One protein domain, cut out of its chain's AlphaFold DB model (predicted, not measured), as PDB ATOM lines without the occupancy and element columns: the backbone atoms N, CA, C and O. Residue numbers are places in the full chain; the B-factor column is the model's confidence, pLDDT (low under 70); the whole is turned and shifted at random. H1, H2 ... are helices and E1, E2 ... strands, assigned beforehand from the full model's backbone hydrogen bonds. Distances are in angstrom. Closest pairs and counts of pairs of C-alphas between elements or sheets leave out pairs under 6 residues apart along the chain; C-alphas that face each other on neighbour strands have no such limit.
ATOM      1  N   LYS A   7     -17.937  25.661 -44.404       90.62
ATOM      2  CA  LYS A   7     -18.170  25.394 -42.984       90.62
ATOM      3  C   LYS A   7     -17.061  24.504 -42.439       90.62
ATOM      4  O   LYS A   7     -16.719  23.508 -43.067       90.62
ATOM      5  N   ILE A   8     -16.546  24.835 -41.259       91.50
ATOM      6  CA  ILE A   8     -15.585  24.009 -40.516       91.50
ATOM      7  C   ILE A   8     -16.268  23.578 -39.223       91.50
ATOM      8  O   ILE A   8     -16.611  24.425 -38.396       91.50
ATOM      9  N   ASP A   9     -16.512  22.274 -39.090       90.56
ATOM     10  CA  ASP A   9     -17.161  21.619 -37.943       90.56
ATOM     11  C   ASP A   9     -18.510  22.243 -37.518       90.56
ATOM     12  O   ASP A   9     -18.923  22.115 -36.373       90.56
ATOM     13  N   ASN A  10     -19.207  22.936 -38.431       87.56
ATOM     14  CA  ASN A  10     -20.401  23.753 -38.144       87.56
ATOM     15  C   ASN A  10     -20.184  24.868 -37.098       87.56
ATOM     16  O   ASN A  10     -21.154  25.396 -36.562       87.56
ATOM     17  N   LEU A  11     -18.930  25.253 -36.852       88.56
ATOM     18  CA  LEU A  11     -18.537  26.294 -35.899       88.56
ATOM     19  C   LEU A  11     -18.046  27.552 -36.607       88.56
ATOM     20  O   LEU A  11     -18.395  28.665 -36.218       88.56
ATOM     21  N   PHE A  12     -17.269  27.373 -37.677       90.12
ATOM     22  CA  PHE A  12     -16.719  28.471 -38.467       90.12
ATOM     23  C   PHE A  12     -17.343  28.486 -39.852       90.12
ATOM     24  O   PHE A  12     -17.453  27.447 -40.502       90.12
ATOM     25  N   PHE A  13     -17.751  29.667 -40.297       90.56
ATOM     26  CA  PHE A  13     -18.470  29.875 -41.541       90.56
ATOM     27  C   PHE A  13     -17.783  30.994 -42.306       90.56
ATOM     28  O   PHE A  13     -17.528  32.063 -41.752       90.56
ATOM     29  N   LEU A  14     -17.495  30.732 -43.576       87.69
ATOM     30  CA  LEU A  14     -16.849  31.682 -44.470       87.69
ATOM     31  C   LEU A  14     -17.858  32.158 -45.509       87.69
ATOM     32  O   LEU A  14     -18.332  31.365 -46.321       87.69
ATOM     33  N   ASN A  15     -18.186  33.448 -45.457       79.81
ATOM     34  CA  ASN A  15     -19.029  34.127 -46.439       79.81
ATOM     35  C   ASN A  15     -18.566  35.581 -46.584       79.81
ATOM     36  O   ASN A  15     -19.090  36.450 -45.890       79.81
ATOM     37  N   LYS A  16     -17.528  35.830 -47.396       80.31
ATOM     38  CA  LYS A  16     -16.771  37.102 -47.482       80.31
ATOM     39  C   LYS A  16     -16.041  37.526 -46.196       80.31
ATOM     40  O   LYS A  16     -15.087  38.292 -46.237       80.31
ATOM     41  N   ASN A  17     -16.492  37.025 -45.051       88.19
ATOM     42  CA  ASN A  17     -16.006  37.307 -43.712       88.19
ATOM     43  C   ASN A  17     -15.924  35.995 -42.914       88.19
ATOM     44  O   ASN A  17     -16.609  35.017 -43.241       88.19
ATOM     45  N   LEU A  18     -15.109  35.979 -41.857       91.31
ATOM     46  CA  LEU A  18     -15.059  34.869 -40.906       91.31
ATOM     47  C   LEU A  18     -16.125  35.055 -39.824       91.31
ATOM     48  O   LEU A  18     -16.154  36.069 -39.127       91.31
ATOM     49  N   ILE A  19     -16.965  34.035 -39.667       92.38
ATOM     50  CA  ILE A  19     -18.027  33.970 -38.667       92.38
ATOM     51  C   ILE A  19     -17.778  32.746 -37.786       92.38
ATOM     52  O   ILE A  19     -17.795  31.624 -38.289       92.38
ATOM     53  N   ALA A  20     -17.580  32.945 -36.485       93.94
ATOM     54  CA  ALA A  20     -17.515  31.868 -35.500       93.94
ATOM     55  C   ALA A  20     -18.796  31.879 -34.661       93.94
ATOM     56  O   ALA A  20     -19.121  32.888 -34.038       93.94
ATOM     57  N   LYS A  21     -19.549  30.780 -34.667       93.31
ATOM     58  CA  LYS A  21     -20.843  30.704 -33.983       93.31
ATOM     59  C   LYS A  21     -21.053  29.361 -33.303       93.31
ATOM     60  O   LYS A  21     -20.771  28.313 -33.880       93.31
ATOM     61  N   ARG A  22     -21.526  29.431 -32.062       91.12
ATOM     62  CA  ARG A  22     -21.816  28.292 -31.194       91.12
ATOM     63  C   ARG A  22     -22.803  28.705 -30.123       91.12
ATOM     64  O   ARG A  22     -22.596  29.735 -29.489       91.12
ATOM     65  N   ASP A  23     -23.800  27.860 -29.884       85.81
ATOM     66  CA  ASP A  23     -24.835  28.087 -28.878       85.81
ATOM     67  C   ASP A  23     -25.405  29.511 -29.033       85.81
ATOM     68  O   ASP A  23     -25.788  29.912 -30.135       85.81
ATOM     69  N   SER A  24     -25.380  30.308 -27.968       86.25
ATOM     70  CA  SER A  24     -25.804  31.707 -27.954       86.25
ATOM     71  C   SER A  24     -24.682  32.718 -28.267       86.25
ATOM     72  O   SER A  24     -24.870  33.917 -28.074       86.25
ATOM     73  N   THR A  25     -23.521  32.281 -28.775       91.62
ATOM     74  CA  THR A  25     -22.360  33.130 -29.114       91.62
ATOM     75  C   THR A  25     -22.167  33.289 -30.627       91.62
ATOM     76  O   THR A  25     -22.082  32.298 -31.355       91.62
ATOM     77  N   CYS A  26     -21.967  34.528 -31.092       93.38
ATOM     78  CA  CYS A  26     -21.543  34.852 -32.457       93.38
ATOM     79  C   CYS A  26     -20.389  35.872 -32.462       93.38
ATOM     80  O   CYS A  26     -20.491  36.950 -31.874       93.38
ATOM     81  N   ILE A  27     -19.294  35.536 -33.148       95.44
ATOM     82  CA  ILE A  27     -18.134  36.403 -33.372       95.44
ATOM     83  C   ILE A  27     -17.971  36.625 -34.876       95.44
ATOM     84  O   ILE A  27     -17.860  35.666 -35.642       95.44
ATOM     85  N   LEU A  28     -17.908  37.889 -35.290       95.50
ATOM     86  CA  LEU A  28     -17.595  38.294 -36.660       95.50
ATOM     87  C   LEU A  28     -16.197  38.916 -36.713       95.50
ATOM     88  O   LEU A  28     -15.875  39.763 -35.882       95.50
ATOM     89  N   CYS A  29     -15.378  38.532 -37.693       96.69
ATOM     90  CA  CYS A  29     -14.103  39.201 -37.970       96.69
ATOM     91  C   CYS A  29     -14.235  40.072 -39.223       96.69
ATOM     92  O   CYS A  29     -14.608  39.562 -40.284       96.69
ATOM     93  N   ASP A  30     -13.945  41.368 -39.072       94.81
ATOM     94  CA  ASP A  30     -14.022  42.395 -40.124       94.81
ATOM     95  C   ASP A  30     -15.271  42.306 -41.028       94.81
ATOM     96  O   ASP A  30     -15.127  42.218 -42.253       94.81
ATOM     97  N   PRO A  31     -16.500  42.248 -40.476       93.62
ATOM     98  CA  PRO A  31     -17.692  42.006 -41.275       93.62
ATOM     99  C   PRO A  31     -17.965  43.136 -42.273       93.62
ATOM    100  O   PRO A  31     -17.817  44.320 -41.978       93.62
ATOM    101  N   SER A  32     -18.455  42.762 -43.455       91.06
ATOM    102  CA  SER A  32     -19.174  43.701 -44.322       91.06
ATOM    103  C   SER A  32     -20.442  44.212 -43.628       91.06
ATOM    104  O   SER A  32     -21.001  43.514 -42.780       91.06
ATOM    105  N   ILE A  33     -20.931  45.393 -44.024       89.44
ATOM    106  CA  ILE A  33     -22.181  45.971 -43.492       89.44
ATOM    107  C   ILE A  33     -23.347  44.984 -43.673       89.44
ATOM    108  O   ILE A  33     -24.034  44.666 -42.709       89.44
ATOM    109  N   GLU A  34     -23.477  44.386 -44.862       89.31
ATOM    110  CA  GLU A  34     -24.493  43.364 -45.166       89.31
ATOM    111  C   GLU A  34     -24.416  42.157 -44.209       89.31
ATOM    112  O   GLU A  34     -25.426  41.686 -43.681       89.31
ATOM    113  N   THR A  35     -23.204  41.645 -43.954       89.19
ATOM    114  CA  THR A  35     -23.016  40.510 -43.037       89.19
ATOM    115  C   THR A  35     -23.335  40.908 -41.600       89.19
ATOM    116  O   THR A  35     -23.974  40.142 -40.880       89.19
ATOM    117  N   PHE A  36     -22.923  42.101 -41.182       90.00
ATOM    118  CA  PHE A  36     -23.212  42.626 -39.855       90.00
ATOM    119  C   PHE A  36     -24.723  42.750 -39.616       90.00
ATOM    120  O   PHE A  36     -25.234  42.210 -38.635       90.00
ATOM    121  N   GLU A  37     -25.457  43.381 -40.535       88.25
ATOM    122  CA  GLU A  37     -26.911  43.551 -40.439       88.25
ATOM    123  C   GLU A  37     -27.626  42.202 -40.362       88.25
ATOM    124  O   GLU A  37     -28.428  41.962 -39.458       88.25
ATOM    125  N   LYS A  38     -27.254  41.267 -41.240       85.62
ATOM    126  CA  LYS A  38     -27.843  39.928 -41.265       85.62
ATOM    127  C   LYS A  38     -27.694  39.182 -39.936       85.62
ATOM    128  O   LYS A  38     -28.624  38.491 -39.526       85.62
ATOM    129  N   PHE A  39     -26.531  39.261 -39.290       81.31
ATOM    130  CA  PHE A  39     -26.240  38.462 -38.095       81.31
ATOM    131  C   PHE A  39     -26.581  39.159 -36.781       81.31
ATOM    132  O   PHE A  39     -26.896  38.466 -35.816       81.31
ATOM    133  N   PHE A  40     -26.536  40.491 -36.724       79.56
ATOM    134  CA  PHE A  40     -26.751  41.234 -35.479       79.56
ATOM    135  C   PHE A  40     -28.041  42.045 -35.446       79.56
ATOM    136  O   PHE A  40     -28.602  42.213 -34.368       79.56
ATOM    137  N   VAL A  41     -28.556  42.498 -36.591       70.38
ATOM    138  CA  VAL A  41     -29.843  43.211 -36.643       70.38
ATOM    139  C   VAL A  41     -30.985  42.220 -36.863       70.38
ATOM    140  O   VAL A  41     -31.982  42.255 -36.148       70.38
ATOM    141  N   SER A  42     -30.836  41.296 -37.817       62.66
ATOM    142  CA  SER A  42     -31.929  40.393 -38.209       62.66
ATOM    143  C   SER A  42     -32.029  39.118 -37.364       62.66
ATOM    144  O   SER A  42     -33.113  38.563 -37.214       62.66
ATOM    145  N   GLN A  43     -30.913  38.624 -36.822       64.94
ATOM    146  CA  GLN A  43     -30.838  37.346 -36.102       64.94
ATOM    147  C   GLN A  43     -30.598  37.570 -34.607       64.94
ATOM    148  O   GLN A  43     -29.601  37.101 -34.073       64.94
ATOM    149  N   ASN A  44     -31.499  38.278 -33.919       66.31
ATOM    150  CA  ASN A  44     -31.424  38.580 -32.477       66.31
ATOM    151  C   ASN A  44     -31.586  37.331 -31.564       66.31
ATOM    152  O   ASN A  44     -32.304  37.350 -30.571       66.31
ATOM    153  N   ILE A  45     -30.966  36.215 -31.951       74.88
ATOM    154  CA  ILE A  45     -31.008  34.884 -31.343       74.88
ATOM    155  C   ILE A  45     -29.754  34.584 -30.509       74.88
ATOM    156  O   ILE A  45     -29.695  33.555 -29.845       74.88
ATOM    157  N   PHE A  46     -28.732  35.445 -30.570       79.75
ATOM    158  CA  PHE A  46     -27.475  35.274 -29.843       79.75
ATOM    159  C   PHE A  46     -27.472  36.137 -28.578       79.75
ATOM    160  O   PHE A  46     -27.699  37.341 -28.650       79.75
ATOM    161  N   GLU A  47     -27.161  35.536 -27.432       82.25
ATOM    162  CA  GLU A  47     -26.990  36.246 -26.157       82.25
ATOM    163  C   GLU A  47     -25.678  37.038 -26.123       82.25
ATOM    164  O   GLU A  47     -25.605  38.094 -25.496       82.25
ATOM    165  N   PHE A  48     -24.636  36.544 -26.801       85.31
ATOM    166  CA  PHE A  48     -23.343  37.210 -26.888       85.31
ATOM    167  C   PHE A  48     -22.924  37.433 -28.342       85.31
ATOM    168  O   PHE A  48     -22.706  36.489 -29.107       85.31
ATOM    169  N   GLN A  49     -22.744  38.701 -28.703       89.81
ATOM    170  CA  GLN A  49     -22.360  39.140 -30.040       89.81
ATOM    171  C   GLN A  49     -21.129  40.040 -29.961       89.81
ATOM    172  O   GLN A  49     -21.105  41.020 -29.214       89.81
ATOM    173  N   ALA A  50     -20.101  39.709 -30.741       94.44
ATOM    174  CA  ALA A  50     -18.885  40.504 -30.805       94.44
ATOM    175  C   ALA A  50     -18.360  40.663 -32.231       94.44
ATOM    176  O   ALA A  50     -18.420  39.740 -33.045       94.44
ATOM    177  N   VAL A  51     -17.775  41.829 -32.500       96.50
ATOM    178  CA  VAL A  51     -16.944  42.065 -33.683       96.50
ATOM    179  C   VAL A  51     -15.494  42.129 -33.244       96.50
ATOM    180  O   VAL A  51     -15.166  42.848 -32.302       96.50
ATOM    181  N   ILE A  52     -14.614  41.420 -33.943       97.94
ATOM    182  CA  ILE A  52     -13.172  41.613 -33.824       97.94
ATOM    183  C   ILE A  52     -12.699  42.362 -35.066       97.94
ATOM    184  O   ILE A  52     -12.778  41.846 -36.181       97.94
ATOM    185  N   ILE A  53     -12.226  43.587 -34.856       97.62
ATOM    186  CA  ILE A  53     -11.620  44.429 -35.885       97.62
ATOM    187  C   ILE A  53     -10.145  44.042 -35.962       97.62
ATOM    188  O   ILE A  53      -9.372  44.324 -35.041       97.62
ATOM    189  N   THR A  54      -9.765  43.350 -37.038       97.00
ATOM    190  CA  THR A  54      -8.387  42.880 -37.249       97.00
ATOM    191  C   THR A  54      -7.588  43.760 -38.191       97.00
ATOM    192  O   THR A  54      -6.366  43.663 -38.196       97.00
ATOM    193  N   GLN A  55      -8.243  44.652 -38.931       94.38
ATOM    194  CA  GLN A  55      -7.586  45.614 -39.813       94.38
ATOM    195  C   GLN A  55      -8.363  46.931 -39.890       94.38
ATOM    196  O   GLN A  55      -9.565  46.990 -39.604       94.38
ATOM    197  N   LEU A  56      -7.687  47.985 -40.335       93.62
ATOM    198  CA  LEU A  56      -8.337  49.238 -40.705       93.62
ATOM    199  C   LEU A  56      -9.041  49.083 -42.055       93.62
ATOM    200  O   LEU A  56      -8.456  48.651 -43.043       93.62
ATOM    201  N   SER A  57     -10.322  49.436 -42.096       92.69
ATOM    202  CA  SER A  57     -11.101  49.501 -43.330       92.69
ATOM    203  C   SER A  57     -12.278  50.452 -43.154       92.69
ATOM    204  O   SER A  57     -12.744  50.673 -42.031       92.69
ATOM    205  N   LYS A  58     -12.820  50.954 -44.268       92.06
ATOM    206  CA  LYS A  58     -14.037  51.774 -44.259       92.06
ATOM    207  C   LYS A  58     -15.207  51.070 -43.571       92.06
ATOM    208  O   LYS A  58     -15.893  51.691 -42.769       92.06
ATOM    209  N   ASN A  59     -15.411  49.777 -43.837       92.75
ATOM    210  CA  ASN A  59     -16.490  49.006 -43.213       92.75
ATOM    211  C   ASN A  59     -16.327  48.952 -41.691       92.75
ATOM    212  O   ASN A  59     -17.273  49.245 -40.965       92.75
ATOM    213  N   ASN A  60     -15.123  48.651 -41.203       94.25
ATOM    214  CA  ASN A  60     -14.864  48.578 -39.766       94.25
ATOM    215  C   ASN A  60     -15.047  49.938 -39.075       94.25
ATOM    216  O   ASN A  60     -15.656  49.997 -38.009       94.25
ATOM    217  N   LEU A  61     -14.579  51.029 -39.693       93.94
ATOM    218  CA  LEU A  61     -14.804  52.379 -39.167       93.94
ATOM    219  C   LEU A  61     -16.288  52.745 -39.172       93.94
ATOM    220  O   LEU A  61     -16.797  53.214 -38.160       93.94
ATOM    221  N   HIS A  62     -17.002  52.486 -40.269       92.81
ATOM    222  CA  HIS A  62     -18.440  52.732 -40.349       92.81
ATOM    223  C   HIS A  62     -19.198  52.013 -39.225       92.81
ATOM    224  O   HIS A  62     -20.071  52.608 -38.591       92.81
ATOM    225  N   LEU A  63     -18.844  50.758 -38.930       93.25
ATOM    226  CA  LEU A  63     -19.459  50.002 -37.839       93.25
ATOM    227  C   LEU A  63     -19.183  50.622 -36.464       93.25
ATOM    228  O   LEU A  63     -20.095  50.671 -35.647       93.25
ATOM    229  N   LEU A  64     -17.983  51.154 -36.216       94.31
ATOM    230  CA  LEU A  64     -17.678  51.857 -34.963       94.31
ATOM    231  C   LEU A  64     -18.543  53.115 -34.750       94.31
ATOM    232  O   LEU A  64     -18.807  53.480 -33.605       94.31
ATOM    233  N   TYR A  65     -19.007  53.758 -35.827       92.75
ATOM    234  CA  TYR A  65     -19.889  54.930 -35.749       92.75
ATOM    235  C   TYR A  65     -21.383  54.592 -35.713       92.75
ATOM    236  O   TYR A  65     -22.155  55.341 -35.119       92.75
ATOM    237  N   SER A  66     -21.804  53.507 -36.366       90.62
ATOM    238  CA  SER A  66     -23.226  53.223 -36.629       90.62
ATOM    239  C   SER A  66     -23.804  52.049 -35.840       90.62
ATOM    240  O   SER A  66     -25.024  51.936 -35.716       90.62
ATOM    241  N   ALA A  67     -22.967  51.157 -35.306       88.50
ATOM    242  CA  ALA A  67     -23.451  49.974 -34.611       88.50
ATOM    243  C   ALA A  67     -24.115  50.304 -33.269       88.50
ATOM    244  O   ALA A  67     -23.724  51.222 -32.546       88.50
ATOM    245  N   SER A  68     -25.082  49.465 -32.892       84.19
ATOM    246  CA  SER A  68     -25.721  49.516 -31.577       84.19
ATOM    247  C   SER A  68     -24.687  49.429 -30.440       84.19
ATOM    248  O   SER A  68     -23.811  48.560 -30.492       84.19
ATOM    249  N   PRO A  69     -24.828  50.220 -29.355       83.06
ATOM    250  CA  PRO A  69     -23.954  50.145 -28.179       83.06
ATOM    251  C   PRO A  69     -23.911  48.769 -27.495       83.06
ATOM    252  O   PRO A  69     -23.008  48.503 -26.707       83.06
ATOM    253  N   LYS A  70     -24.882  47.888 -27.777       84.19
ATOM    254  CA  LYS A  70     -24.907  46.511 -27.256       84.19
ATOM    255  C   LYS A  70     -23.844  45.610 -27.892       84.19
ATOM    256  O   LYS A  70     -23.495  44.588 -27.308       84.19
ATOM    257  N   ILE A  71     -23.339  45.970 -29.073       88.50
ATOM    258  CA  ILE A  71     -22.300  45.201 -29.757       88.50
ATOM    259  C   ILE A  71     -20.943  45.507 -29.131       88.50
ATOM    260  O   ILE A  71     -20.529  46.663 -29.018       88.50
ATOM    261  N   VAL A  72     -20.232  44.446 -28.751       92.75
ATOM    262  CA  VAL A  72     -18.880  44.563 -28.209       92.75
ATOM    263  C   VAL A  72     -17.871  44.476 -29.348       92.75
ATOM    264  O   VAL A  72     -17.732  43.436 -29.993       92.75
ATOM    265  N   PHE A  73     -17.128  45.557 -29.561       96.62
ATOM    266  CA  PHE A  73     -15.983  45.572 -30.464       96.62
ATOM    267  C   PHE A  73     -14.707  45.193 -29.713       96.62
ATOM    268  O   PHE A  73     -14.467  45.677 -28.607       96.62
ATOM    269  N   TYR A  74     -13.876  44.355 -30.325       98.19
ATOM    270  CA  TYR A  74     -12.512  44.066 -29.894       98.19
ATOM    271  C   TYR A  74     -11.531  44.517 -30.968       98.19
ATOM    272  O   TYR A  74     -11.731  44.235 -32.148       98.19
ATOM    273  N   MET A  75     -10.453  45.177 -30.563       97.94
ATOM    274  CA  MET A  75      -9.398  45.637 -31.464       97.94
ATOM    275  C   MET A  75      -8.038  45.618 -30.777       97.94
ATOM    276  O   MET A  75      -7.930  45.431 -29.564       97.94
ATOM    277  N   SER A  76      -6.980  45.808 -31.553       97.81
ATOM    278  CA  SER A  76      -5.627  45.863 -31.020       97.81
ATOM    279  C   SER A  76      -5.401  47.121 -30.169       97.81
ATOM    280  O   SER A  76      -6.075  48.136 -30.347       97.81
ATOM    281  N   GLN A  77      -4.431  47.075 -29.251       97.00
ATOM    282  CA  GLN A  77      -4.042  48.259 -28.475       97.00
ATOM    283  C   GLN A  77      -3.536  49.387 -29.385       97.00
ATOM    284  O   GLN A  77      -3.826  50.553 -29.141       97.00
ATOM    285  N   GLU A  78      -2.789  49.031 -30.428       97.12
ATOM    286  CA  GLU A  78      -2.232  49.968 -31.407       97.12
ATOM    287  C   GLU A  78      -3.342  50.687 -32.183       97.12
ATOM    288  O   GLU A  78      -3.331  51.913 -32.280       97.12
ATOM    289  N   LEU A  79      -4.347  49.944 -32.659       97.38
ATOM    290  CA  LEU A  79      -5.488  50.515 -33.369       97.38
ATOM    291  C   LEU A  79      -6.339  51.392 -32.444       97.38
ATOM    292  O   LEU A  79      -6.682  52.514 -32.810       97.38
ATOM    293  N   PHE A  80      -6.623  50.921 -31.227       97.81
ATOM    294  CA  PHE A  80      -7.352  51.707 -30.232       97.81
ATOM    295  C   PHE A  80      -6.652  53.045 -29.955       97.81
ATOM    296  O   PHE A  80      -7.286  54.101 -29.952       97.81
ATOM    297  N   LEU A  81      -5.330  53.005 -29.750       97.62
ATOM    298  CA  LEU A  81      -4.530  54.195 -29.491       97.62
ATOM    299  C   LEU A  81      -4.538  55.149 -30.688       97.62
ATOM    300  O   LEU A  81      -4.735  56.348 -30.499       97.62
ATOM    301  N   LEU A  82      -4.373  54.633 -31.909       98.00
ATOM    302  CA  LEU A  82      -4.445  55.447 -33.120       98.00
ATOM    303  C   LEU A  82      -5.797  56.156 -33.232       98.00
ATOM    304  O   LEU A  82      -5.820  57.375 -33.362       98.00
ATOM    305  N   LEU A  83      -6.916  55.436 -33.114       97.62
ATOM    306  CA  LEU A  83      -8.255  56.027 -33.215       97.62
ATOM    307  C   LEU A  83      -8.502  57.088 -32.137       97.62
ATOM    308  O   LEU A  83      -9.004  58.171 -32.438       97.62
ATOM    309  N   GLN A  84      -8.081  56.824 -30.897       97.06
ATOM    310  CA  GLN A  84      -8.182  57.794 -29.807       97.06
ATOM    311  C   GLN A  84      -7.434  59.099 -30.130       97.06
ATOM    312  O   GLN A  84      -7.923  60.188 -29.823       97.06
ATOM    313  N   LYS A  85      -6.245  59.008 -30.734       97.31
ATOM    314  CA  LYS A  85      -5.413  60.177 -31.052       97.31
ATOM    315  C   LYS A  85      -5.888  60.905 -32.297       97.31
ATOM    316  O   LYS A  85      -5.983  62.126 -32.265       97.31
ATOM    317  N   MET A  86      -6.291  60.165 -33.325       97.19
ATOM    318  CA  MET A  86      -6.956  60.715 -34.505       97.19
ATOM    319  C   MET A  86      -8.185  61.546 -34.101       97.19
ATOM    320  O   MET A  86      -8.352  62.661 -34.584       97.19
ATOM    321  N   GLN A  87      -8.999  61.057 -33.155       95.94
ATOM    322  CA  GLN A  87     -10.133  61.808 -32.607       95.94
ATOM    323  C   GLN A  87      -9.678  63.030 -31.795       95.94
ATOM    324  O   GLN A  87     -10.182  64.131 -32.003       95.94
ATOM    325  N   ARG A  88      -8.717  62.864 -30.874       95.38
ATOM    326  CA  ARG A  88      -8.208  63.961 -30.028       95.38
ATOM    327  C   ARG A  88      -7.681  65.140 -30.850       95.38
ATOM    328  O   ARG A  88      -7.888  66.285 -30.458       95.38
ATOM    329  N   PHE A  89      -7.008  64.856 -31.962       94.25
ATOM    330  CA  PHE A  89      -6.419  65.865 -32.843       94.25
ATOM    331  C   PHE A  89      -7.362  66.307 -33.972       94.25
ATOM    332  O   PHE A  89      -6.962  67.080 -34.834       94.25
ATOM    333  N   ASN A  90      -8.636  65.894 -33.942       93.62
ATOM    334  CA  ASN A  90      -9.668  66.255 -34.923       93.62
ATOM    335  C   ASN A  90      -9.357  65.803 -36.364       93.62
ATOM    336  O   ASN A  90      -9.798  66.433 -37.321       93.62
ATOM    337  N   LEU A  91      -8.612  64.707 -36.529       94.19
ATOM    338  CA  LEU A  91      -8.425  64.051 -37.830       94.19
ATOM    339  C   LEU A  91      -9.637  63.190 -38.207       94.19
ATOM    340  O   LEU A  91      -9.890  62.968 -39.387       94.19
ATOM    341  N   ILE A  92     -10.393  62.711 -37.217       95.81
ATOM    342  CA  ILE A  92     -11.656  61.985 -37.406       95.81
ATOM    343  C   ILE A  92     -12.705  62.472 -36.398       95.81
ATOM    344  O   ILE A  92     -12.332  62.987 -35.338       95.81
ATOM    345  N   PRO A  93     -14.009  62.312 -36.694       94.50
ATOM    346  CA  PRO A  93     -15.069  62.594 -35.732       94.50
ATOM    347  C   PRO A  93     -15.016  61.654 -34.519       94.50
ATOM    348  O   PRO A  93     -14.301  60.653 -34.498       94.50
ATOM    349  N   ALA A  94     -15.788  61.982 -33.484       94.00
ATOM    350  CA  ALA A  94     -15.803  61.200 -32.257       94.00
ATOM    351  C   ALA A  94     -16.444  59.816 -32.441       94.00
ATOM    352  O   ALA A  94     -17.583  59.703 -32.891       94.00
ATOM    353  N   ILE A  95     -15.729  58.768 -32.030       93.81
ATOM    354  CA  ILE A  95     -16.221  57.392 -31.974       93.81
ATOM    355  C   ILE A  95     -16.806  57.157 -30.581       93.81
ATOM    356  O   ILE A  95     -16.081  57.066 -29.589       93.81
ATOM    357  N   LEU A  96     -18.133  57.050 -30.500       86.44
ATOM    358  CA  LEU A  96     -18.842  56.908 -29.223       86.44
ATOM    359  C   LEU A  96     -18.651  55.524 -28.585       86.44
ATOM    360  O   LEU A  96     -18.642  55.407 -27.362       86.44
ATOM    361  N   ASN A  97     -18.467  54.480 -29.400       87.50
ATOM    362  CA  ASN A  97     -18.228  53.112 -28.945       87.50
ATOM    363  C   ASN A  97     -16.896  52.583 -29.498       87.50
ATOM    364  O   ASN A  97     -16.862  51.804 -30.446       87.50
ATOM    365  N   MET A  98     -15.782  53.006 -28.892       88.56
ATOM    366  CA  MET A  98     -14.427  52.591 -29.300       88.56
ATOM    367  C   MET A  98     -14.150  51.092 -29.054       88.56
ATOM    368  O   MET A  98     -13.137  50.562 -29.497       88.56
ATOM    369  N   GLY A  99     -15.029  50.380 -28.341       92.62
ATOM    370  CA  GLY A  99     -14.831  48.972 -28.013       92.62
ATOM    371  C   GLY A  99     -13.772  48.723 -26.936       92.62
ATOM    372  O   GLY A  99     -13.508  49.558 -26.073       92.62
ATOM    373  N   LYS A 100     -13.196  47.519 -26.961       95.75
ATOM    374  CA  LYS A 100     -12.237  46.998 -25.982       95.75
ATOM    375  C   LYS A 100     -10.940  46.569 -26.659       95.75
ATOM    376  O   LYS A 100     -10.930  46.095 -27.794       95.75
ATOM    377  N   ILE A 101      -9.844  46.657 -25.913       97.88
ATOM    378  CA  ILE A 101      -8.546  46.135 -26.344       97.88
ATOM    379  C   ILE A 101      -8.522  44.614 -26.150       97.88
ATOM    380  O   ILE A 101      -8.828  44.122 -25.062       97.88
ATOM    381  N   ILE A 102      -8.118  43.868 -27.182       97.56
ATOM    382  CA  ILE A 102      -7.734  42.459 -27.055       97.56
ATOM    383  C   ILE A 102      -6.213  42.364 -26.818       97.56
ATOM    384  O   ILE A 102      -5.433  42.784 -27.676       97.56
ATOM    385  N   PRO A 103      -5.751  41.854 -25.660       96.75
ATOM    386  CA  PRO A 103      -4.326  41.801 -25.348       96.75
ATOM    387  C   PRO A 103      -3.592  40.768 -26.212       96.75
ATOM    388  O   PRO A 103      -4.092  39.673 -26.485       96.75
ATOM    389  N   TYR A 104      -2.365  41.100 -26.616       97.62
ATOM    390  CA  TYR A 104      -1.547  40.225 -27.455       97.62
ATOM    391  C   TYR A 104      -0.992  39.030 -26.681       97.62
ATOM    392  O   TYR A 104      -0.500  39.175 -25.569       97.62
ATOM    393  N   GLY A 105      -0.994  37.850 -27.299       96.38
ATOM    394  CA  GLY A 105      -0.366  36.638 -26.766       96.38
ATOM    395  C   GLY A 105      -1.093  35.991 -25.583       96.38
ATOM    396  O   GLY A 105      -0.736  34.875 -25.206       96.38
ATOM    397  N   PHE A 106      -2.128  36.638 -25.042       95.62
ATOM    398  CA  PHE A 106      -2.935  36.134 -23.935       95.62
ATOM    399  C   PHE A 106      -4.311  35.696 -24.436       95.62
ATOM    400  O   PHE A 106      -5.087  36.537 -24.897       95.62
ATOM    401  N   PRO A 107      -4.659  34.405 -24.335       96.50
ATOM    402  CA  PRO A 107      -5.963  33.943 -24.776       96.50
ATOM    403  C   PRO A 107      -7.112  34.530 -23.949       96.50
ATOM    404  O   PRO A 107      -7.126  34.403 -22.727       96.50
ATOM    405  N   GLN A 108      -8.100  35.102 -24.628       97.44
ATOM    406  CA  GLN A 108      -9.305  35.682 -24.042       97.44
ATOM    407  C   GLN A 108     -10.505  34.762 -24.252       97.44
ATOM    408  O   GLN A 108     -10.676  34.199 -25.334       97.44
ATOM    409  N   LYS A 109     -11.360  34.625 -23.235       96.44
ATOM    410  CA  LYS A 109     -12.658  33.957 -23.382       96.44
ATOM    411  C   LYS A 109     -13.671  34.957 -23.941       96.44
ATOM    412  O   LYS A 109     -13.960  35.959 -23.295       96.44
ATOM    413  N   ILE A 110     -14.211  34.668 -25.119       94.81
ATOM    414  CA  ILE A 110     -15.233  35.463 -25.803       94.81
ATOM    415  C   ILE A 110     -16.410  34.525 -26.089       94.81
ATOM    416  O   ILE A 110     -16.374  33.736 -27.034       94.81
ATOM    417  N   GLY A 111     -17.419  34.553 -25.213       93.06
ATOM    418  CA  GLY A 111     -18.517  33.581 -25.220       93.06
ATOM    419  C   GLY A 111     -18.007  32.135 -25.145       93.06
ATOM    420  O   GLY A 111     -17.208  31.796 -24.263       93.06
ATOM    421  N   SER A 112     -18.436  31.298 -26.092       95.62
ATOM    422  CA  SER A 112     -18.014  29.892 -26.232       95.62
ATOM    423  C   SER A 112     -16.633  29.692 -26.885       95.62
ATOM    424  O   SER A 112     -16.184  28.552 -27.039       95.62
ATOM    425  N   PHE A 113     -15.928  30.770 -27.240       97.31
ATOM    426  CA  PHE A 113     -14.630  30.715 -27.917       97.31
ATOM    427  C   PHE A 113     -13.484  31.242 -27.049       97.31
ATOM    428  O   PHE A 113     -13.640  32.117 -26.196       97.31
ATOM    429  N   LYS A 114     -12.286  30.722 -27.309       97.75
ATOM    430  CA  LYS A 114     -11.004  31.221 -26.815       97.75
ATOM    431  C   LYS A 114     -10.270  31.888 -27.978       97.75
ATOM    432  O   LYS A 114      -9.913  31.215 -28.943       97.75
ATOM    433  N   VAL A 115     -10.030  33.191 -27.881       98.31
ATOM    434  CA  VAL A 115      -9.395  34.002 -28.930       98.31
ATOM    435  C   VAL A 115      -8.046  34.512 -28.447       98.31
ATOM    436  O   VAL A 115      -7.958  35.138 -27.398       98.31
ATOM    437  N   THR A 116      -6.983  34.264 -29.207       98.50
ATOM    438  CA  THR A 116      -5.649  34.817 -28.928       98.50
ATOM    439  C   THR A 116      -5.231  35.725 -30.070       98.50
ATOM    440  O   THR A 116      -5.155  35.264 -31.208       98.50
ATOM    441  N   ALA A 117      -4.951  36.992 -29.768       98.50
ATOM    442  CA  ALA A 117      -4.514  37.976 -30.749       98.50
ATOM    443  C   ALA A 117      -2.987  38.099 -30.796       98.50
ATOM    444  O   ALA A 117      -2.299  37.955 -29.784       98.50
ATOM    445  N   TYR A 118      -2.459  38.419 -31.967       98.25
ATOM    446  CA  TYR A 118      -1.050  38.696 -32.210       98.25
ATOM    447  C   TYR A 118      -0.921  39.925 -33.100       98.25
ATOM    448  O   TYR A 118      -1.778  40.163 -33.951       98.25
ATOM    449  N   LYS A 119       0.164  40.686 -32.925       97.12
ATOM    450  CA  LYS A 119       0.492  41.792 -33.827       97.12
ATOM    451  C   LYS A 119       0.664  41.271 -35.248       97.12
ATOM    452  O   LYS A 119       1.341  40.260 -35.447       97.12
ATOM    453  N   ASN A 120       0.114  41.994 -36.208       96.12
ATOM    454  CA  ASN A 120       0.295  41.737 -37.625       96.12
ATOM    455  C   ASN A 120       0.992  42.926 -38.310       96.12
ATOM    456  O   ASN A 120       1.296  43.945 -37.683       96.12
ATOM    457  N   ASP A 121       1.344  42.730 -39.572       91.94
ATOM    458  CA  ASP A 121       1.841  43.770 -40.464       91.94
ATOM    459  C   ASP A 121       1.065  43.637 -41.764       91.94
ATOM    460  O   ASP A 121       1.250  42.659 -42.478       91.94
ATOM    461  N   ASP A 122       0.165  44.567 -42.040       91.06
ATOM    462  CA  ASP A 122      -0.640  44.632 -43.260       91.06
ATOM    463  C   ASP A 122      -0.427  45.969 -43.984       91.06
ATOM    464  O   ASP A 122      -1.226  46.343 -44.839       91.06
ATOM    465  N   SER A 123       0.660  46.681 -43.660       88.31
ATOM    466  CA  SER A 123       0.965  48.059 -44.075       88.31
ATOM    467  C   SER A 123       0.071  49.160 -43.471       88.31
ATOM    468  O   SER A 123       0.319  50.341 -43.723       88.31
ATOM    469  N   LEU A 124      -0.929  48.820 -42.652       91.12
ATOM    470  CA  LEU A 124      -1.694  49.765 -41.835       91.12
ATOM    471  C   LEU A 124      -1.382  49.543 -40.347       91.12
ATOM    472  O   LEU A 124      -0.808  48.530 -39.938       91.12
ATOM    473  N   TYR A 125      -1.693  50.533 -39.512       93.88
ATOM    474  CA  TYR A 125      -1.310  50.481 -38.105       93.88
ATOM    475  C   TYR A 125      -2.311  49.686 -37.260       93.88
ATOM    476  O   TYR A 125      -3.518  49.926 -37.287       93.88
ATOM    477  N   GLY A 126      -1.786  48.761 -36.455       95.31
ATOM    478  CA  GLY A 126      -2.557  48.031 -35.453       95.31
ATOM    479  C   GLY A 126      -3.349  46.827 -35.961       95.31
ATOM    480  O   GLY A 126      -4.315  46.431 -35.306       95.31
ATOM    481  N   SER A 127      -2.953  46.214 -37.074       96.50
ATOM    482  CA  SER A 127      -3.586  44.982 -37.545       96.50
ATOM    483  C   SER A 127      -3.291  43.757 -36.669       96.50
ATOM    484  O   SER A 127      -2.305  43.695 -35.922       96.50
ATOM    485  N   LEU A 128      -4.170  42.753 -36.751       98.12
ATOM    486  CA  LEU A 128      -4.152  41.538 -35.940       98.12
ATOM    487  C   LEU A 128      -4.091  40.262 -36.779       98.12
ATOM    488  O   LEU A 128      -4.717  40.140 -37.826       98.12
ATOM    489  N   ALA A 129      -3.407  39.265 -36.226       98.19
ATOM    490  CA  ALA A 129      -3.612  37.858 -36.544       98.19
ATOM    491  C   ALA A 129      -4.236  37.166 -35.324       98.19
ATOM    492  O   ALA A 129      -3.890  37.477 -34.182       98.19
ATOM    493  N   LEU A 130      -5.148  36.224 -35.545       98.62
ATOM    494  CA  LEU A 130      -5.925  35.560 -34.504       98.62
ATOM    495  C   LEU A 130      -5.747  34.044 -34.546       98.62
ATOM    496  O   LEU A 130      -5.687  33.436 -35.613       98.62
ATOM    497  N   ILE A 131      -5.753  33.424 -33.370       98.44
ATOM    498  CA  ILE A 131      -6.076  32.004 -33.201       98.44
ATOM    499  C   ILE A 131      -7.416  31.939 -32.478       98.44
ATOM    500  O   ILE A 131      -7.535  32.463 -31.367       98.44
ATOM    501  N   ILE A 132      -8.407  31.303 -33.098       98.25
ATOM    502  CA  ILE A 132      -9.756  31.156 -32.550       98.25
ATOM    503  C   ILE A 132     -10.008  29.673 -32.316       98.25
ATOM    504  O   ILE A 132      -9.940  28.873 -33.247       98.25
ATOM    505  N   SER A 133     -10.273  29.309 -31.066       97.62
ATOM    506  CA  SER A 133     -10.495  27.930 -30.645       97.62
ATOM    507  C   SER A 133     -11.840  27.802 -29.953       97.62
ATOM    508  O   SER A 133     -12.164  28.576 -29.053       97.62
ATOM    509  N   ASP A 134     -12.618  26.814 -30.360       96.62
ATOM    510  CA  ASP A 134     -13.809  26.409 -29.636       96.62
ATOM    511  C   ASP A 134     -13.434  25.799 -28.277       96.62
ATOM    512  O   ASP A 134     -12.572  24.920 -28.188       96.62
ATOM    513  N   ILE A 135     -14.069  26.248 -27.193       95.31
ATOM    514  CA  ILE A 135     -13.705  25.778 -25.848       95.31
ATOM    515  C   ILE A 135     -14.087  24.306 -25.640       95.31
ATOM    516  O   ILE A 135     -13.371  23.610 -24.912       95.31
ATOM    517  N   GLN A 136     -15.165  23.830 -26.265       94.50
ATOM    518  CA  GLN A 136     -15.734  22.504 -26.033       94.50
ATOM    519  C   GLN A 136     -15.095  21.437 -26.931       94.50
ATOM    520  O   GLN A 136     -14.577  20.447 -26.423       94.50
ATOM    521  N   THR A 137     -15.088  21.633 -28.248       94.50
ATOM    522  CA  THR A 137     -14.559  20.675 -29.234       94.50
ATOM    523  C   THR A 137     -13.065  20.836 -29.477       94.50
ATOM    524  O   THR A 137     -12.453  19.964 -30.087       94.50
ATOM    525  N   LYS A 138     -12.470  21.952 -29.030       94.62
ATOM    526  CA  LYS A 138     -11.077  22.339 -29.317       94.62
ATOM    527  C   LYS A 138     -10.784  22.563 -30.805       94.62
ATOM    528  O   LYS A 138      -9.618  22.731 -31.177       94.62
ATOM    529  N   THR A 139     -11.812  22.627 -31.657       96.12
ATOM    530  CA  THR A 139     -11.657  23.002 -33.067       96.12
ATOM    531  C   THR A 139     -11.028  24.388 -33.140       96.12
ATOM    532  O   THR A 139     -11.558  25.345 -32.580       96.12
ATOM    533  N   THR A 140      -9.889  24.492 -33.822       97.12
ATOM    534  CA  THR A 140      -9.073  25.710 -33.854       97.12
ATOM    535  C   THR A 140      -8.830  26.162 -35.289       97.12
ATOM    536  O   THR A 140      -8.513  25.338 -36.147       97.12
ATOM    537  N   VAL A 141      -8.937  27.465 -35.545       97.94
ATOM    538  CA  VAL A 141      -8.591  28.106 -36.822       97.94
ATOM    539  C   VAL A 141      -7.602  29.250 -36.596       97.94
ATOM    540  O   VAL A 141      -7.653  29.935 -35.571       97.94
ATOM    541  N   GLY A 142      -6.700  29.452 -37.552       97.94
ATOM    542  CA  GLY A 142      -5.891  30.665 -37.657       97.94
ATOM    543  C   GLY A 142      -6.553  31.660 -38.608       97.94
ATOM    544  O   GLY A 142      -7.120  31.248 -39.619       97.94
ATOM    545  N   TYR A 143      -6.484  32.953 -38.305       97.88
ATOM    546  CA  TYR A 143      -7.035  34.011 -39.150       97.88
ATOM    547  C   TYR A 143      -6.086  35.205 -39.241       97.88
ATOM    548  O   TYR A 143      -5.620  35.700 -38.218       97.88
ATOM    549  N   ALA A 144      -5.819  35.682 -40.453       96.62
ATOM    550  CA  ALA A 144      -5.199  36.980 -40.699       96.62
ATOM    551  C   ALA A 144      -5.714  37.512 -42.039       96.62
ATOM    552  O   ALA A 144      -5.523  36.867 -43.073       96.62
ATOM    553  N   ASN A 145      -6.392  38.659 -42.015       94.25
ATOM    554  CA  ASN A 145      -7.102  39.178 -43.179       94.25
ATOM    555  C   ASN A 145      -6.131  39.500 -44.328       94.25
ATOM    556  O   ASN A 145      -6.106  38.793 -45.335       94.25
ATOM    557  N   ILE A 146      -5.260  40.485 -44.119       93.06
ATOM    558  CA  ILE A 146      -4.170  40.880 -45.016       93.06
ATOM    559  C   ILE A 146      -2.867  40.846 -44.212       93.06
ATOM    560  O   ILE A 146      -2.884  41.109 -43.012       93.06
ATOM    561  N   PHE A 147      -1.734  40.474 -44.816       93.56
ATOM    562  CA  PHE A 147      -0.444  40.462 -44.115       93.56
ATOM    563  C   PHE A 147       0.760  40.530 -45.061       93.56
ATOM    564  O   PHE A 147       0.716  40.044 -46.184       93.56
ATOM    565  N   ALA A 148       1.881  41.046 -44.567       90.31
ATOM    566  CA  ALA A 148       3.181  41.024 -45.217       90.31
ATOM    567  C   ALA A 148       4.075  39.946 -44.578       90.31
ATOM    568  O   ALA A 148       4.545  40.085 -43.446       90.31
ATOM    569  N   LEU A 149       4.367  38.867 -45.314       86.75
ATOM    570  CA  LEU A 149       5.260  37.800 -44.825       86.75
ATOM    571  C   LEU A 149       6.708  38.274 -44.649       86.75
ATOM    572  O   LEU A 149       7.392  37.852 -43.710       86.75
ATOM    573  N   TYR A 150       7.157  39.159 -45.540       83.81
ATOM    574  CA  TYR A 150       8.526  39.675 -45.591       83.81
ATOM    575  C   TYR A 150       8.591  41.207 -45.484       83.81
ATOM    576  O   TYR A 150       9.579  41.814 -45.891       83.81
ATOM    577  N   GLY A 151       7.553  41.823 -44.907       78.50
ATOM    578  CA  GLY A 151       7.445  43.271 -44.718       78.50
ATOM    579  C   GLY A 151       8.418  43.858 -43.691       78.50
ATOM    580  O   GLY A 151       9.272  43.165 -43.121       78.50
ATOM    581  N   GLY A 152       8.258  45.160 -43.429       79.00
ATOM    582  CA  GLY A 152       9.074  45.910 -42.467       79.00
ATOM    583  C   GLY A 152       9.083  45.269 -41.078       79.00
ATOM    584  O   GLY A 152      10.121  45.241 -40.415       79.00
ATOM    585  N   HIS A 153       7.980  44.619 -40.696       87.94
ATOM    586  CA  HIS A 153       7.845  43.915 -39.427       87.94
ATOM    587  C   HIS A 153       7.760  42.395 -39.572       87.94
ATOM    588  O   HIS A 153       7.031  41.741 -38.829       87.94
ATOM    589  N   LYS A 154       8.570  41.779 -40.445       87.38
ATOM    590  CA  LYS A 154       8.617  40.309 -40.657       87.38
ATOM    591  C   LYS A 154       8.669  39.444 -39.382       87.38
ATOM    592  O   LYS A 154       8.259  38.281 -39.382       87.38
ATOM    593  N   LYS A 155       9.180  39.985 -38.266       93.25
ATOM    594  CA  LYS A 155       9.174  39.306 -36.956       93.25
ATOM    595  C   LYS A 155       7.749  39.079 -36.422       93.25
ATOM    596  O   LYS A 155       7.537  38.039 -35.805       93.25
ATOM    597  N   ARG A 156       6.795  39.982 -36.691       94.50
ATOM    598  CA  ARG A 156       5.371  39.852 -36.318       94.50
ATOM    599  C   ARG A 156       4.762  38.611 -36.980       94.50
ATOM    600  O   ARG A 156       4.343  37.697 -36.271       94.50
ATOM    601  N   ALA A 157       4.883  38.499 -38.309       93.50
ATOM    602  CA  ALA A 157       4.459  37.319 -39.072       93.50
ATOM    603  C   ALA A 157       5.091  36.017 -38.565       93.50
ATOM    604  O   ALA A 157       4.419  35.016 -38.320       93.50
ATOM    605  N   LYS A 158       6.406  36.036 -38.320       94.69
ATOM    606  CA  LYS A 158       7.120  34.875 -37.778       94.69
ATOM    607  C   LYS A 158       6.592  34.419 -36.416       94.69
ATOM    608  O   LYS A 158       6.539  33.213 -36.174       94.69
ATOM    609  N   GLN A 159       6.227  35.348 -35.536       95.69
ATOM    610  CA  GLN A 159       5.735  35.024 -34.199       95.69
ATOM    611  C   GLN A 159       4.378  34.326 -34.243       95.69
ATOM    612  O   GLN A 159       4.243  33.255 -33.646       95.69
ATOM    613  N   TRP A 160       3.392  34.886 -34.951       96.50
ATOM    614  CA  TRP A 160       2.065  34.275 -34.987       96.50
ATOM    615  C   TRP A 160       2.043  32.975 -35.797       96.50
ATOM    616  O   TRP A 160       1.394  32.028 -35.362       96.50
ATOM    617  N   LEU A 161       2.851  32.844 -36.860       96.38
ATOM    618  CA  LEU A 161       3.004  31.571 -37.587       96.38
ATOM    619  C   LEU A 161       3.520  30.450 -36.682       96.38
ATOM    620  O   LEU A 161       2.950  29.363 -36.657       96.38
ATOM    621  N   LYS A 162       4.544  30.734 -35.863       96.38
ATOM    622  CA  LYS A 162       5.067  29.768 -34.884       96.38
ATOM    623  C   LYS A 162       3.984  29.316 -33.899       96.38
ATOM    624  O   LYS A 162       3.965  28.159 -33.491       96.38
ATOM    625  N   LYS A 163       3.106  30.231 -33.484       96.88
ATOM    626  CA  LYS A 163       2.022  29.931 -32.540       96.88
ATOM    627  C   LYS A 163       0.898  29.130 -33.195       96.88
ATOM    628  O   LYS A 163       0.404  28.203 -32.564       96.88
ATOM    629  N   MET A 164       0.556  29.433 -34.445       95.94
ATOM    630  CA  MET A 164      -0.418  28.675 -35.234       95.94
ATOM    631  C   MET A 164       0.062  27.248 -35.534       95.94
ATOM    632  O   MET A 164      -0.703  26.298 -35.393       95.94
ATOM    633  N   ALA A 165       1.349  27.067 -35.847       95.56
ATOM    634  CA  ALA A 165       1.925  25.736 -36.060       95.56
ATOM    635  C   ALA A 165       1.812  24.823 -34.830       95.56
ATOM    636  O   ALA A 165       1.644  23.613 -34.961       95.56
ATOM    637  N   ALA A 166       1.881  25.413 -33.633       95.31
ATOM    638  CA  ALA A 166       1.755  24.708 -32.364       95.31
ATOM    639  C   ALA A 166       0.294  24.500 -31.914       95.31
ATOM    640  O   ALA A 166       0.066  23.876 -30.881       95.31
ATOM    641  N   SER A 167      -0.698  25.039 -32.636       92.88
ATOM    642  CA  SER A 167      -2.099  25.047 -32.195       92.88
ATOM    643  C   SER A 167      -2.979  23.971 -32.835       92.88
ATOM    644  O   SER A 167      -4.191  24.021 -32.645       92.88
ATOM    645  N   ASN A 168      -2.410  23.032 -33.606       90.69
ATOM    646  CA  ASN A 168      -3.150  21.972 -34.313       90.69
ATOM    647  C   ASN A 168      -4.394  22.501 -35.058       90.69
ATOM    648  O   ASN A 168      -5.491  21.950 -34.950       90.69
ATOM    649  N   MET A 169      -4.247  23.628 -35.761       94.69
ATOM    650  CA  MET A 169      -5.379  24.282 -36.414       94.69
ATOM    651  C   MET A 169      -5.902  23.478 -37.613       94.69
ATOM    652  O   MET A 169      -5.139  22.904 -38.385       94.69
ATOM    653  N   LYS A 170      -7.224  23.490 -37.803       95.62
ATOM    654  CA  LYS A 170      -7.909  22.851 -38.938       95.62
ATOM    655  C   LYS A 170      -7.706  23.598 -40.249       95.62
ATOM    656  O   LYS A 170      -7.712  22.982 -41.314       95.62
ATOM    657  N   ALA A 171      -7.588  24.918 -40.171       95.88
ATOM    658  CA  ALA A 171      -7.420  25.784 -41.323       95.88
ATOM    659  C   ALA A 171      -6.743  27.095 -40.925       95.88
ATOM    660  O   ALA A 171      -6.922  27.581 -39.805       95.88
ATOM    661  N   PHE A 172      -6.027  27.672 -41.885       96.69
ATOM    662  CA  PHE A 172      -5.629  29.071 -41.874       96.69
ATOM    663  C   PHE A 172      -6.515  29.848 -42.852       96.69
ATOM    664  O   PHE A 172      -6.715  29.414 -43.982       96.69
ATOM    665  N   ILE A 173      -7.069  30.970 -42.411       96.12
ATOM    666  CA  ILE A 173      -8.088  31.732 -43.133       96.12
ATOM    667  C   ILE A 173      -7.538  33.133 -43.406       96.12
ATOM    668  O   ILE A 173      -7.053  33.803 -42.494       96.12
ATOM    669  N   THR A 174      -7.613  33.577 -44.657       94.94
ATOM    670  CA  THR A 174      -7.098  34.881 -45.095       94.94
ATOM    671  C   THR A 174      -7.955  35.480 -46.212       94.94
ATOM    672  O   THR A 174      -8.811  34.794 -46.766       94.94
ATOM    673  N   SER A 175      -7.761  36.754 -46.549       91.38
ATOM    674  CA  SER A 175      -8.518  37.430 -47.603       91.38
ATOM    675  C   SER A 175      -8.230  36.858 -48.984       91.38
ATOM    676  O   SER A 175      -7.078  36.597 -49.343       91.38
ATOM    677  N   LYS A 176      -9.251  36.822 -49.846       89.62
ATOM    678  CA  LYS A 176      -9.046  36.653 -51.293       89.62
ATOM    679  C   LYS A 176      -8.097  37.705 -51.894       89.62
ATOM    680  O   LYS A 176      -7.421  37.424 -52.885       89.62
ATOM    681  N   ALA A 177      -8.004  38.901 -51.302       87.44
ATOM    682  CA  ALA A 177      -7.107  39.962 -51.766       87.44
ATOM    683  C   ALA A 177      -5.624  39.541 -51.784       87.44
ATOM    684  O   ALA A 177      -4.866  40.043 -52.616       87.44
ATOM    685  N   MET A 178      -5.239  38.571 -50.946       90.81
ATOM    686  CA  MET A 178      -3.878  38.030 -50.882       90.81
ATOM    687  C   MET A 178      -3.473  37.208 -52.115       90.81
ATOM    688  O   MET A 178      -2.290  36.938 -52.275       90.81
ATOM    689  N   PHE A 179      -4.413  36.814 -52.983       87.12
ATOM    690  CA  PHE A 179      -4.161  35.927 -54.133       87.12
ATOM    691  C   PHE A 179      -4.359  36.601 -55.496       87.12
ATOM    692  O   PHE A 179      -4.086  36.007 -56.539       87.12
ATOM    693  N   ASN A 180      -4.899  37.819 -55.523       76.38
ATOM    694  CA  ASN A 180      -5.292  38.469 -56.769       76.38
ATOM    695  C   ASN A 180      -4.101  39.164 -57.440       76.38
ATOM    696  O   ASN A 180      -4.026  40.381 -57.324       76.38
ATOM    697  N   ASN A 181      -3.257  38.431 -58.177       61.06
ATOM    698  CA  ASN A 181      -2.102  38.941 -58.945       61.06
ATOM    699  C   ASN A 181      -2.473  40.076 -59.920       61.06
ATOM    700  O   ASN A 181      -2.611  39.869 -61.126       61.06
ATOM    701  N   LYS A 182      -2.651  41.295 -59.410       58.78
ATOM    702  CA  LYS A 182      -2.747  42.503 -60.227       58.78
ATOM    703  C   LYS A 182      -1.335  43.072 -60.345       58.78
ATOM    704  O   LYS A 182      -0.671  43.205 -59.318       58.78
ATOM    705  N   LEU A 327       0.514  36.640 -52.211       89.62
ATOM    706  CA  LEU A 327       1.058  35.296 -52.072       89.62
ATOM    707  C   LEU A 327       1.282  34.669 -53.448       89.62
ATOM    708  O   LEU A 327       0.340  34.205 -54.091       89.62
ATOM    709  N   ASP A 328       2.544  34.602 -53.862       89.69
ATOM    710  CA  ASP A 328       2.963  33.719 -54.947       89.69
ATOM    711  C   ASP A 328       3.007  32.243 -54.491       89.69
ATOM    712  O   ASP A 328       2.790  31.906 -53.320       89.69
ATOM    713  N   GLU A 329       3.288  31.327 -55.419       90.50
ATOM    714  CA  GLU A 329       3.343  29.889 -55.125       90.50
ATOM    715  C   GLU A 329       4.385  29.541 -54.051       90.50
ATOM    716  O   GLU A 329       4.149  28.675 -53.201       90.50
ATOM    717  N   LYS A 330       5.523  30.244 -54.042       91.69
ATOM    718  CA  LYS A 330       6.619  30.020 -53.094       91.69
ATOM    719  C   LYS A 330       6.241  30.504 -51.695       91.69
ATOM    720  O   LYS A 330       6.476  29.798 -50.715       91.69
ATOM    721  N   MET A 331       5.640  31.682 -51.592       91.50
ATOM    722  CA  MET A 331       5.087  32.241 -50.363       91.50
ATOM    723  C   MET A 331       3.982  31.357 -49.804       91.50
ATOM    724  O   MET A 331       3.934  31.129 -48.598       91.50
ATOM    725  N   LEU A 332       3.114  30.827 -50.667       92.62
ATOM    726  CA  LEU A 332       2.055  29.919 -50.253       92.62
ATOM    727  C   LEU A 332       2.625  28.602 -49.708       92.62
ATOM    728  O   LEU A 332       2.138  28.100 -48.694       92.62
ATOM    729  N   ALA A 333       3.667  28.055 -50.339       92.50
ATOM    730  CA  ALA A 333       4.372  26.876 -49.839       92.50
ATOM    731  C   ALA A 333       5.056  27.141 -48.483       92.50
ATOM    732  O   ALA A 333       4.903  26.339 -47.557       92.50
ATOM    733  N   ASP A 334       5.736  28.285 -48.331       92.44
ATOM    734  CA  ASP A 334       6.341  28.707 -47.057       92.44
ATOM    735  C   ASP A 334       5.280  28.867 -45.961       92.44
ATOM    736  O   ASP A 334       5.435  28.358 -44.850       92.44
ATOM    737  N   LEU A 335       4.157  29.511 -46.287       93.50
ATOM    738  CA  LEU A 335       3.037  29.707 -45.377       93.50
ATOM    739  C   LEU A 335       2.471  28.368 -44.893       93.50
ATOM    740  O   LEU A 335       2.316  28.185 -43.684       93.50
ATOM    741  N   LYS A 336       2.220  27.410 -45.796       94.00
ATOM    742  CA  LYS A 336       1.756  26.055 -45.441       94.00
ATOM    743  C   LYS A 336       2.741  25.341 -44.518       94.00
ATOM    744  O   LYS A 336       2.344  24.817 -43.478       94.00
ATOM    745  N   SER A 337       4.029  25.373 -44.862       93.12
ATOM    746  CA  SER A 337       5.091  24.742 -44.073       93.12
ATOM    747  C   SER A 337       5.189  25.341 -42.666       93.12
ATOM    748  O   SER A 337       5.120  24.626 -41.667       93.12
ATOM    749  N   ARG A 338       5.277  26.669 -42.565       92.75
ATOM    750  CA  ARG A 338       5.503  27.378 -41.296       92.75
ATOM    751  C   ARG A 338       4.298  27.419 -40.381       92.75
ATOM    752  O   ARG A 338       4.478  27.635 -39.187       92.75
ATOM    753  N   SER A 339       3.098  27.282 -40.933       90.38
ATOM    754  CA  SER A 339       1.856  27.248 -40.168       90.38
ATOM    755  C   SER A 339       1.396  25.821 -39.850       90.38
ATOM    756  O   SER A 339       0.450  25.649 -39.088       90.38
ATOM    757  N   ASN A 340       2.085  24.797 -40.370       92.81
ATOM    758  CA  ASN A 340       1.747  23.386 -40.180       92.81
ATOM    759  C   ASN A 340       0.288  23.061 -40.566       92.81
ATOM    760  O   ASN A 340      -0.405  22.314 -39.878       92.81
ATOM    761  N   THR A 341      -0.201  23.656 -41.660       89.81
ATOM    762  CA  THR A 341      -1.502  23.307 -42.244       89.81
ATOM    763  C   THR A 341      -1.441  23.284 -43.765       89.81
ATOM    764  O   THR A 341      -0.858  24.159 -44.404       89.81
ATOM    765  N   ALA A 342      -2.087  22.282 -44.358       85.44
ATOM    766  CA  ALA A 342      -2.316  22.235 -45.798       85.44
ATOM    767  C   ALA A 342      -3.567  23.032 -46.216       85.44
ATOM    768  O   ALA A 342      -3.725  23.352 -47.395       85.44
ATOM    769  N   ASN A 343      -4.446  23.352 -45.261       93.38
ATOM    770  CA  ASN A 343      -5.765  23.910 -45.517       93.38
ATOM    771  C   ASN A 343      -5.758  25.436 -45.350       93.38
ATOM    772  O   ASN A 343      -5.972  25.959 -44.253       93.38
ATOM    773  N   ILE A 344      -5.479  26.139 -46.448       92.88
ATOM    774  CA  ILE A 344      -5.554  27.601 -46.522       92.88
ATOM    775  C   ILE A 344      -6.851  27.979 -47.231       92.88
ATOM    776  O   ILE A 344      -7.057  27.618 -48.388       92.88
ATOM    777  N   LEU A 345      -7.713  28.706 -46.528       93.44
ATOM    778  CA  LEU A 345      -9.039  29.101 -46.981       93.44
ATOM    779  C   LEU A 345      -9.111  30.611 -47.201       93.44
ATOM    780  O   LEU A 345      -8.445  31.389 -46.515       93.44
ATOM    781  N   GLN A 346      -9.950  31.012 -48.150       90.69
ATOM    782  CA  GLN A 346     -10.171  32.409 -48.509       90.69
ATOM    783  C   GLN A 346     -11.523  32.877 -47.967       90.69
ATOM    784  O   GLN A 346     -12.523  32.175 -48.141       90.69
ATOM    785  N   CYS A 347     -11.549  34.052 -47.338       84.69
ATOM    786  CA  CYS A 347     -12.771  34.818 -47.111       84.69
ATOM    787  C   CYS A 347     -12.917  35.918 -48.163       84.69
ATOM    788  O   CYS A 347     -11.905  36.586 -48.500       84.69
TER     789      CYS A 347
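This is residues 7 to 182 and 327 to 347 of the 347 residues of an uncharacterized protein of Lactobacillus uvarum DSM 19971 (UniProt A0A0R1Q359). Two twisted sheets, E1 to E5 and E6 to E11, stand partly face to face as a sandwich, with H1 on the outside of the first and H4 and H6 on the outside of the second. H3 sticks out beyond one end of the sheets, and the long stretch after it, residues 89 to 107, comes back to the sheets, where residues 100 to 101 pair in parallel with residues 74 to 75 of E5. The printed part has 197 residues with six named helices and eleven named strands, in the order E1 E2 E3 H1 E4 H2 E5 H3 E6 E7 E8 E9 H4 E10 H5 H6 E11, a mixed class. Both sheets are mixed, ordered E1 E2 E3 E4 E5 and E6 E7 E8 E9 E10 E11. The whole is compact, with a radius of gyration of the C-alphas of 16.1 A and spans of 43 by 40 by 33 A.

E1, residues 12 to 15, begins at C-alpha 12 (-16.719, 28.471, -38.467). E2 is 17 to 22, E3 25 to 29, H1 33 to 41, E4 48 to 52, H2 58 to 66 and E5 72 to 75. H3, residues 77 to 88, is 16.3 A long and ends at C-alpha 88 (-8.208, 63.961, -30.028). E6 is 108 to 110, E7 113 to 119 with 19.7 A, E8 128 to 134 with 19.0 A and E9 140 to 143. H4 is 154 to 165 with 16.7 A, E10 171 to 174, H5 176 to 179, H6 329 to 339 and E11 344 to 346, ending at C-alpha 346 (-10.171, 32.409, -48.509).

E1 E2 E3 form a meander, each strand the antiparallel neighbour of the one before; N 20 and O 27 of E2 and E3 are 2.9 A apart. E3, H1, E4 and E4, H2, E5 are strand-helix-strand units, parallel neighbours with a helix between, with right-handed crossovers; N 28 and O 50 are 3.0 A apart. H1 runs along the strands at a height over the sheet of 9.6 A, while H2 only grazes it with residues 60 to 64. The strands of the two sheets stand at 26 degrees. E6 E7 E8 E9 form a second meander, with N 116 and O 131 at 2.9 A. E9, H4, E10 is a third right-handed unit, with N 142 and O 171 at 2.9 A. H4 runs along the strands at a height of 8.7 A and touches H6 with residues 161 to 165 alone, closest at C-alphas 165 and 339, 4.4 A. In H1, H2, H3, H4 and H6 every O i to N i+4 pair is within hydrogen-bond range; H5 is too short for one.

The C-alphas of Asn 90 and Thr 137, the two farthest apart, are 46.2 A apart. Residues 183 to 326 are not printed, and C-alphas 182 and 327 are 11.5 A apart across the cut. The link from H3 to E6, 19 residues, is long. Residues 42 to 44 and 181 to 182 have pLDDT under 70; the mean of the printed part is 91.8.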